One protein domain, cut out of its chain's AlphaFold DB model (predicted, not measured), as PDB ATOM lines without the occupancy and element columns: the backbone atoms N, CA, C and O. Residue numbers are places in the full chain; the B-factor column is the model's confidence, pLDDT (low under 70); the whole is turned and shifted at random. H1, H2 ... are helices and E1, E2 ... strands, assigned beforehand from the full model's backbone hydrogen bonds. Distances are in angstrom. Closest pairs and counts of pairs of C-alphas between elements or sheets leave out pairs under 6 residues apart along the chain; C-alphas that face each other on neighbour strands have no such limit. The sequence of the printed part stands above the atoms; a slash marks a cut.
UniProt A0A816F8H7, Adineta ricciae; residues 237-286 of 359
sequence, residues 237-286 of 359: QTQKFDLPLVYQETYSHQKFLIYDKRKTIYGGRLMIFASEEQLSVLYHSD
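What this domain is: This is residues 237 to 286 of the 359 residues of a protein of Adineta ricciae (UniProt A0A816F8H7). With little regular structure, this is a flat, loose piece: a long unnamed stretch, residues 237 to 256, leads into a two-stranded hairpin of E1 and E2, and a short helix, H1, follows beyond the end away from the turn. Residues 280 to 286, of which 280 to 284 belong to H1, stick out. The printed part has 50 residues, 18 in named elements, in the order E1, E2, H1; the class is mixed, the sheet antiparallel. The radius of gyration of the C-alphas is 13.1 A, the spans 35 by 28 by 13 A.

How they stand to each other: E1, residues 257 to 261, and E2, residues 270 to 273, form an antiparallel hairpin at 177 degrees; N 261 and O 270 are 2.9 A apart, within hydrogen-bond range. H1, residues 276 to 284, is apart from E1; its every O i to N i+4 pair is within hydrogen-bond range.

Where its parts are: E1 begins at C-alpha 257 (42.995, 161.782, 78.137) and spans 11.1 A, E2 10.2 A. H1 spans 12.4 A, ending at C-alpha 284 (33.802, 172.824, 92.881).

The domain as a whole: The farthest C-alphas, Gln 237 and Asp 286, are 38.6 A apart. The printed part has no cut; E1 to E2 is a short link, E2 to H1 tight. Residue 239 is under pLDDT 70.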
ATOM      1  N   GLN A 237      37.941 156.861  59.218       77.25
ATOM      2  CA  GLN A 237      36.654 156.240  58.865       77.25
ATOM      3  C   GLN A 237      36.172 155.256  59.937       77.25
ATOM      4  O   GLN A 237      34.983 154.968  60.047       77.25
ATOM      5  N   THR A 238      37.098 154.734  60.740       78.62
ATOM      6  CA  THR A 238      36.810 153.777  61.800       78.62
ATOM      7  C   THR A 238      37.061 154.401  63.161       78.62
ATOM      8  O   THR A 238      38.129 154.948  63.413       78.62
ATOM      9  N   GLN A 239      36.134 154.202  64.097       69.12
ATOM     10  CA  GLN A 239      36.319 154.587  65.504       69.12
ATOM     11  C   GLN A 239      37.364 153.723  66.241       69.12
ATOM     12  O   GLN A 239      37.722 154.000  67.386       69.12
ATOM     13  N   LYS A 240      37.864 152.675  65.577       74.75
ATOM     14  CA  LYS A 240      38.930 151.788  66.044       74.75
ATOM     15  C   LYS A 240      40.289 152.355  65.632       74.75
ATOM     16  O   LYS A 240      40.883 151.886  64.670       74.75
ATOM     17  N   PHE A 241      40.754 153.382  66.324       81.00
ATOM     18  CA  PHE A 241      42.129 153.857  66.173       81.00
ATOM     19  C   PHE A 241      42.801 153.904  67.539       81.00
ATOM     20  O   PHE A 241      42.177 154.285  68.525       81.00
ATOM     21  N   ASP A 242      44.065 153.524  67.620       87.06
ATOM     22  CA  ASP A 242      44.848 153.782  68.823       87.06
ATOM     23  C   ASP A 242      45.268 155.249  68.812       87.06
ATOM     24  O   ASP A 242      45.787 155.740  67.812       87.06
ATOM     25  N   LEU A 243      44.970 155.973  69.895       86.88
ATOM     26  CA  LEU A 243      45.373 157.369  70.019       86.88
ATOM     27  C   LEU A 243      46.846 157.384  70.457       86.88
ATOM     28  O   LEU A 243      47.136 156.835  71.521       86.88
ATOM     29  N   PRO A 244      47.779 157.970  69.688       89.81
ATOM     30  CA  PRO A 244      49.176 158.059  70.104       89.81
ATOM     31  C   PRO A 244      49.332 158.760  71.461       89.81
ATOM     32  O   PRO A 244      48.584 159.692  71.751       89.81
ATOM     33  N   LEU A 245      50.326 158.348  72.260       86.69
ATOM     34  CA  LEU A 245      50.616 158.915  73.590       86.69
ATOM     35  C   LEU A 245      50.743 160.445  73.573       86.69
ATOM     36  O   LEU A 245      50.222 161.108  74.460       86.69
ATOM     37  N   VAL A 246      51.309 161.014  72.504       89.44
ATOM     38  CA  VAL A 246      51.471 162.473  72.345       89.44
ATOM     39  C   VAL A 246      50.151 163.253  72.341       89.44
ATOM     40  O   VAL A 246      50.152 164.451  72.582       89.44
ATOM     41  N   TYR A 247      49.023 162.594  72.058       88.31
ATOM     42  CA  TYR A 247      47.684 163.193  72.122       88.31
ATOM     43  C   TYR A 247      46.928 162.822  73.403       88.31
ATOM     44  O   TYR A 247      45.802 163.277  73.611       88.31
ATOM     45  N   GLN A 248      47.505 161.957  74.237       93.31
ATOM     46  CA  GLN A 248      46.968 161.596  75.548       93.31
ATOM     47  C   GLN A 248      47.485 162.527  76.650       93.31
ATOM     48  O   GLN A 248      46.927 162.517  77.749       93.31
ATOM     49  N   GLU A 249      48.504 163.333  76.354       94.56
ATOM     50  CA  GLU A 249      49.181 164.240  77.278       94.56
ATOM     51  C   GLU A 249      49.085 165.703  76.811       94.56
ATOM     52  O   GLU A 249      48.871 165.991  75.632       94.56
ATOM     53  N   THR A 250      49.221 166.642  77.746       90.12
ATOM     54  CA  THR A 250      49.400 168.072  77.464       90.12
ATOM     55  C   THR A 250      50.830 168.361  76.983       90.12
ATOM     56  O   THR A 250      51.723 167.523  77.093       90.12
ATOM     57  N   TYR A 251      51.097 169.593  76.532       85.56
ATOM     58  CA  TYR A 251      52.468 170.047  76.237       85.56
ATOM     59  C   TYR A 251      53.405 170.023  77.456       85.56
ATOM     60  O   TYR A 251      54.619 170.020  77.289       85.56
ATOM     61  N   SER A 252      52.852 170.009  78.673       92.12
ATOM     62  CA  SER A 252      53.588 169.862  79.934       92.12
ATOM     63  C   SER A 252      53.721 168.403  80.390       92.12
ATOM     64  O   SER A 252      54.057 168.163  81.546       92.12
ATOM     65  N   HIS A 253      53.442 167.431  79.511       90.81
ATOM     66  CA  HIS A 253      53.478 165.991  79.802       90.81
ATOM     67  C   HIS A 253      52.520 165.543  80.919       90.81
ATOM     68  O   HIS A 253      52.723 164.514  81.561       90.81
ATOM     69  N   GLN A 254      51.448 166.301  81.164       93.19
ATOM     70  CA  GLN A 254      50.403 165.895  82.100       93.19
ATOM     71  C   GLN A 254      49.341 165.072  81.377       93.19
ATOM     72  O   GLN A 254      48.994 165.357  80.231       93.19
ATOM     73  N   LYS A 255      48.769 164.076  82.058       92.44
ATOM     74  CA  LYS A 255      47.694 163.253  81.496       92.44
ATOM     75  C   LYS A 255      46.476 164.120  81.161       92.44
ATOM     76  O   LYS A 255      45.911 164.770  82.036       92.44
ATOM     77  N   PHE A 256      46.056 164.085  79.900       94.50
ATOM     78  CA  PHE A 256      44.931 164.863  79.382       94.50
ATOM     79  C   PHE A 256      43.758 163.976  78.946       94.50
ATOM     80  O   PHE A 256      42.600 164.332  79.153       94.50
ATOM     81  N   LEU A 257      44.027 162.792  78.386       94.19
ATOM     82  CA  LEU A 257      42.995 161.782  78.137       94.19
ATOM     83  C   LEU A 257      42.705 161.022  79.438       94.19
ATOM     84  O   LEU A 257      43.425 160.097  79.820       94.19
ATOM     85  N   ILE A 258      41.633 161.407  80.125       93.88
ATOM     86  CA  ILE A 258      41.276 160.831  81.429       93.88
ATOM     87  C   ILE A 258      40.416 159.572  81.306       93.88
ATOM     88  O   ILE A 258      40.445 158.717  82.190       93.88
ATOM     89  N   TYR A 259      39.658 159.442  80.215       92.00
ATOM     90  CA  TYR A 259      38.725 158.339  80.008       92.00
ATOM     91  C   TYR A 259      38.645 157.961  78.532       92.00
ATOM     92  O   TYR A 259      38.455 158.830  77.684       92.00
ATOM     93  N   ASP A 260      38.744 156.666  78.235       92.12
ATOM     94  CA  ASP A 260      38.591 156.104  76.891       92.12
ATOM     95  C   ASP A 260      37.868 154.750  76.954       92.12
ATOM     96  O   ASP A 260      38.459 153.726  77.305       92.12
ATOM     97  N   LYS A 261      36.578 154.729  76.606       88.75
ATOM     98  CA  LYS A 261      35.765 153.506  76.535       88.75
ATOM     99  C   LYS A 261      35.487 153.155  75.079       88.75
ATOM    100  O   LYS A 261      34.675 153.794  74.412       88.75
ATOM    101  N   ARG A 262      36.134 152.087  74.597       85.12
ATOM    102  CA  ARG A 262      36.137 151.654  73.181       85.12
ATOM    103  C   ARG A 262      34.879 150.915  72.708       85.12
ATOM    104  O   ARG A 262      34.786 150.583  71.530       85.12
ATOM    105  N   LYS A 263      33.926 150.651  73.604       82.56
ATOM    106  CA  LYS A 263      32.624 150.047  73.294       82.56
ATOM    107  C   LYS A 263      31.574 150.567  74.269       82.56
ATOM    108  O   LYS A 263      31.426 150.043  75.373       82.56
ATOM    109  N   THR A 264      30.869 151.617  73.879       77.44
ATOM    110  CA  THR A 264      29.640 152.016  74.567       77.44
ATOM    111  C   THR A 264      28.480 151.126  74.122       77.44
ATOM    112  O   THR A 264      28.554 150.448  73.097       77.44
ATOM    113  N   ILE A 265      27.384 151.144  74.882       79.62
ATOM    114  CA  ILE A 265      26.140 150.419  74.565       79.62
ATOM    115  C   ILE A 265      25.620 150.804  73.167       79.62
ATOM    116  O   ILE A 265      25.037 149.986  72.464       79.62
ATOM    117  N   TYR A 266      25.904 152.034  72.733       78.38
ATOM    118  CA  TYR A 266      25.519 152.583  71.432       78.38
ATOM    119  C   TYR A 266      26.506 152.256  70.297       78.38
ATOM    120  O   TYR A 266      26.412 152.836  69.220       78.38
ATOM    121  N   GLY A 267      27.478 151.367  70.524       78.38
ATOM    122  CA  GLY A 267      28.466 150.984  69.512       78.38
ATOM    123  C   GLY A 267      29.511 152.063  69.205       78.38
ATOM    124  O   GLY A 267      30.204 151.957  68.196       78.38
ATOM    125  N   GLY A 268      29.626 153.082  70.063       83.75
ATOM    126  CA  GLY A 268      30.566 154.192  69.921       83.75
ATOM    127  C   GLY A 268      31.820 154.065  70.795       83.75
ATOM    128  O   GLY A 268      31.849 153.283  71.749       83.75
ATOM    129  N   ARG A 269      32.839 154.889  70.524       87.44
ATOM    130  CA  ARG A 269      33.952 155.168  71.451       87.44
ATOM    131  C   ARG A 269      33.695 156.478  72.198       87.44
ATOM    132  O   ARG A 269      33.476 157.504  71.561       87.44
ATOM    133  N   LEU A 270      33.738 156.448  73.531       86.19
ATOM    134  CA  LEU A 270      33.636 157.644  74.376       86.19
ATOM    135  C   LEU A 270      35.024 158.021  74.891       86.19
ATOM    136  O   LEU A 270      35.640 157.229  75.599       86.19
ATOM    137  N   MET A 271      35.485 159.224  74.555       89.69
ATOM    138  CA  MET A 271      36.732 159.795  75.065       89.69
ATOM    139  C   MET A 271      36.428 161.074  75.841       89.69
ATOM    140  O   MET A 271      35.608 161.877  75.393       89.69
ATOM    141  N   ILE A 272      37.087 161.266  76.981       89.75
ATOM    142  CA  ILE A 272      37.009 162.503  77.764       89.75
ATOM    143  C   ILE A 272      38.421 163.058  77.908       89.75
ATOM    144  O   ILE A 272      39.309 162.377  78.426       89.75
ATOM    145  N   PHE A 273      38.598 164.293  77.449       92.19
ATOM    146  CA  PHE A 273      39.837 165.048  77.562       92.19
ATOM    147  C   PHE A 273      39.638 166.179  78.570       92.19
ATOM    148  O   PHE A 273      38.757 167.014  78.371       92.19
ATOM    149  N   ALA A 274      40.418 166.186  79.644       92.81
ATOM    150  CA  ALA A 274      40.445 167.265  80.624       92.81
ATOM    151  C   ALA A 274      41.752 167.204  81.422       92.81
ATOM    152  O   ALA A 274      42.270 166.116  81.676       92.81
ATOM    153  N   SER A 275      42.267 168.358  81.843       92.50
ATOM    154  CA  SER A 275      43.312 168.397  82.869       92.50
ATOM    155  C   SER A 275      42.714 168.160  84.261       92.50
ATOM    156  O   SER A 275      41.520 168.367  84.489       92.50
ATOM    157  N   GLU A 276      43.546 167.745  85.215       89.62
ATOM    158  CA  GLU A 276      43.131 167.578  86.614       89.62
ATOM    159  C   GLU A 276      42.610 168.891  87.216       89.62
ATOM    160  O   GLU A 276      41.588 168.909  87.900       89.62
ATOM    161  N   GLU A 277      43.242 170.012  86.869       90.75
ATOM    162  CA  GLU A 277      42.801 171.356  87.248       90.75
ATOM    163  C   GLU A 277      41.390 171.658  86.725       90.75
ATOM    164  O   GLU A 277      40.533 172.112  87.481       90.75
ATOM    165  N   GLN A 278      41.107 171.346  85.455       86.94
ATOM    166  CA  GLN A 278      39.776 171.527  84.863       86.94
ATOM    167  C   GLN A 278      38.727 170.657  85.558       86.94
ATOM    168  O   GLN A 278      37.615 171.121  85.812       86.94
ATOM    169  N   LEU A 279      39.073 169.411  85.895       86.31
ATOM    170  CA  LEU A 279      38.191 168.528  86.658       86.31
ATOM    171  C   LEU A 279      37.952 169.038  88.080       86.31
ATOM    172  O   LEU A 279      36.833 168.927  88.572       86.31
ATOM    173  N   SER A 280      38.969 169.611  88.723       88.25
ATOM    174  CA  SER A 280      38.844 170.219  90.049       88.25
ATOM    175  C   SER A 280      37.943 171.452  90.010       88.25
ATOM    176  O   SER A 280      37.037 171.581  90.832       88.25
ATOM    177  N   VAL A 281      38.093 172.322  89.008       86.50
ATOM    178  CA  VAL A 281      37.183 173.464  88.812       86.50
ATOM    179  C   VAL A 281      35.751 172.974  88.586       86.50
ATOM    180  O   VAL A 281      34.829 173.469  89.230       86.50
ATOM    181  N   LEU A 282      35.565 171.953  87.745       82.06
ATOM    182  CA  LEU A 282      34.260 171.322  87.516       82.06
ATOM    183  C   LEU A 282      33.686 170.637  88.764       82.06
ATOM    184  O   LEU A 282      32.467 170.545  88.903       82.06
ATOM    185  N   TYR A 283      34.540 170.138  89.659       82.50
ATOM    186  CA  TYR A 283      34.136 169.543  90.932       82.50
ATOM    187  C   TYR A 283      33.539 170.589  91.871       82.50
ATOM    188  O   TYR A 283      32.505 170.337  92.485       82.50
ATOM    189  N   HIS A 284      34.186 171.751  91.964       85.25
ATOM    190  CA  HIS A 284      33.802 172.824  92.881       85.25
ATOM    191  C   HIS A 284      32.763 173.784  92.290       85.25
ATOM    192  O   HIS A 284      32.189 174.584  93.023       85.25
ATOM    193  N   SER A 285      32.511 173.736  90.979       83.56
ATOM    194  CA  SER A 285      31.503 174.586  90.352       83.56
ATOM    195  C   SER A 285      30.086 174.101  90.674       83.56
ATOM    196  O   SER A 285      29.685 173.017  90.250       83.56
ATOM    197  N   ASP A 286      29.293 174.949  91.332       80.44
ATOM    198  CA  ASP A 286      27.857 174.709  91.561       80.44
ATOM    199  C   ASP A 286      27.014 174.844  90.280       80.44
ATOM    200  O   ASP A 286      25.879 174.369  90.208       80.44
TER     201      ASP A 286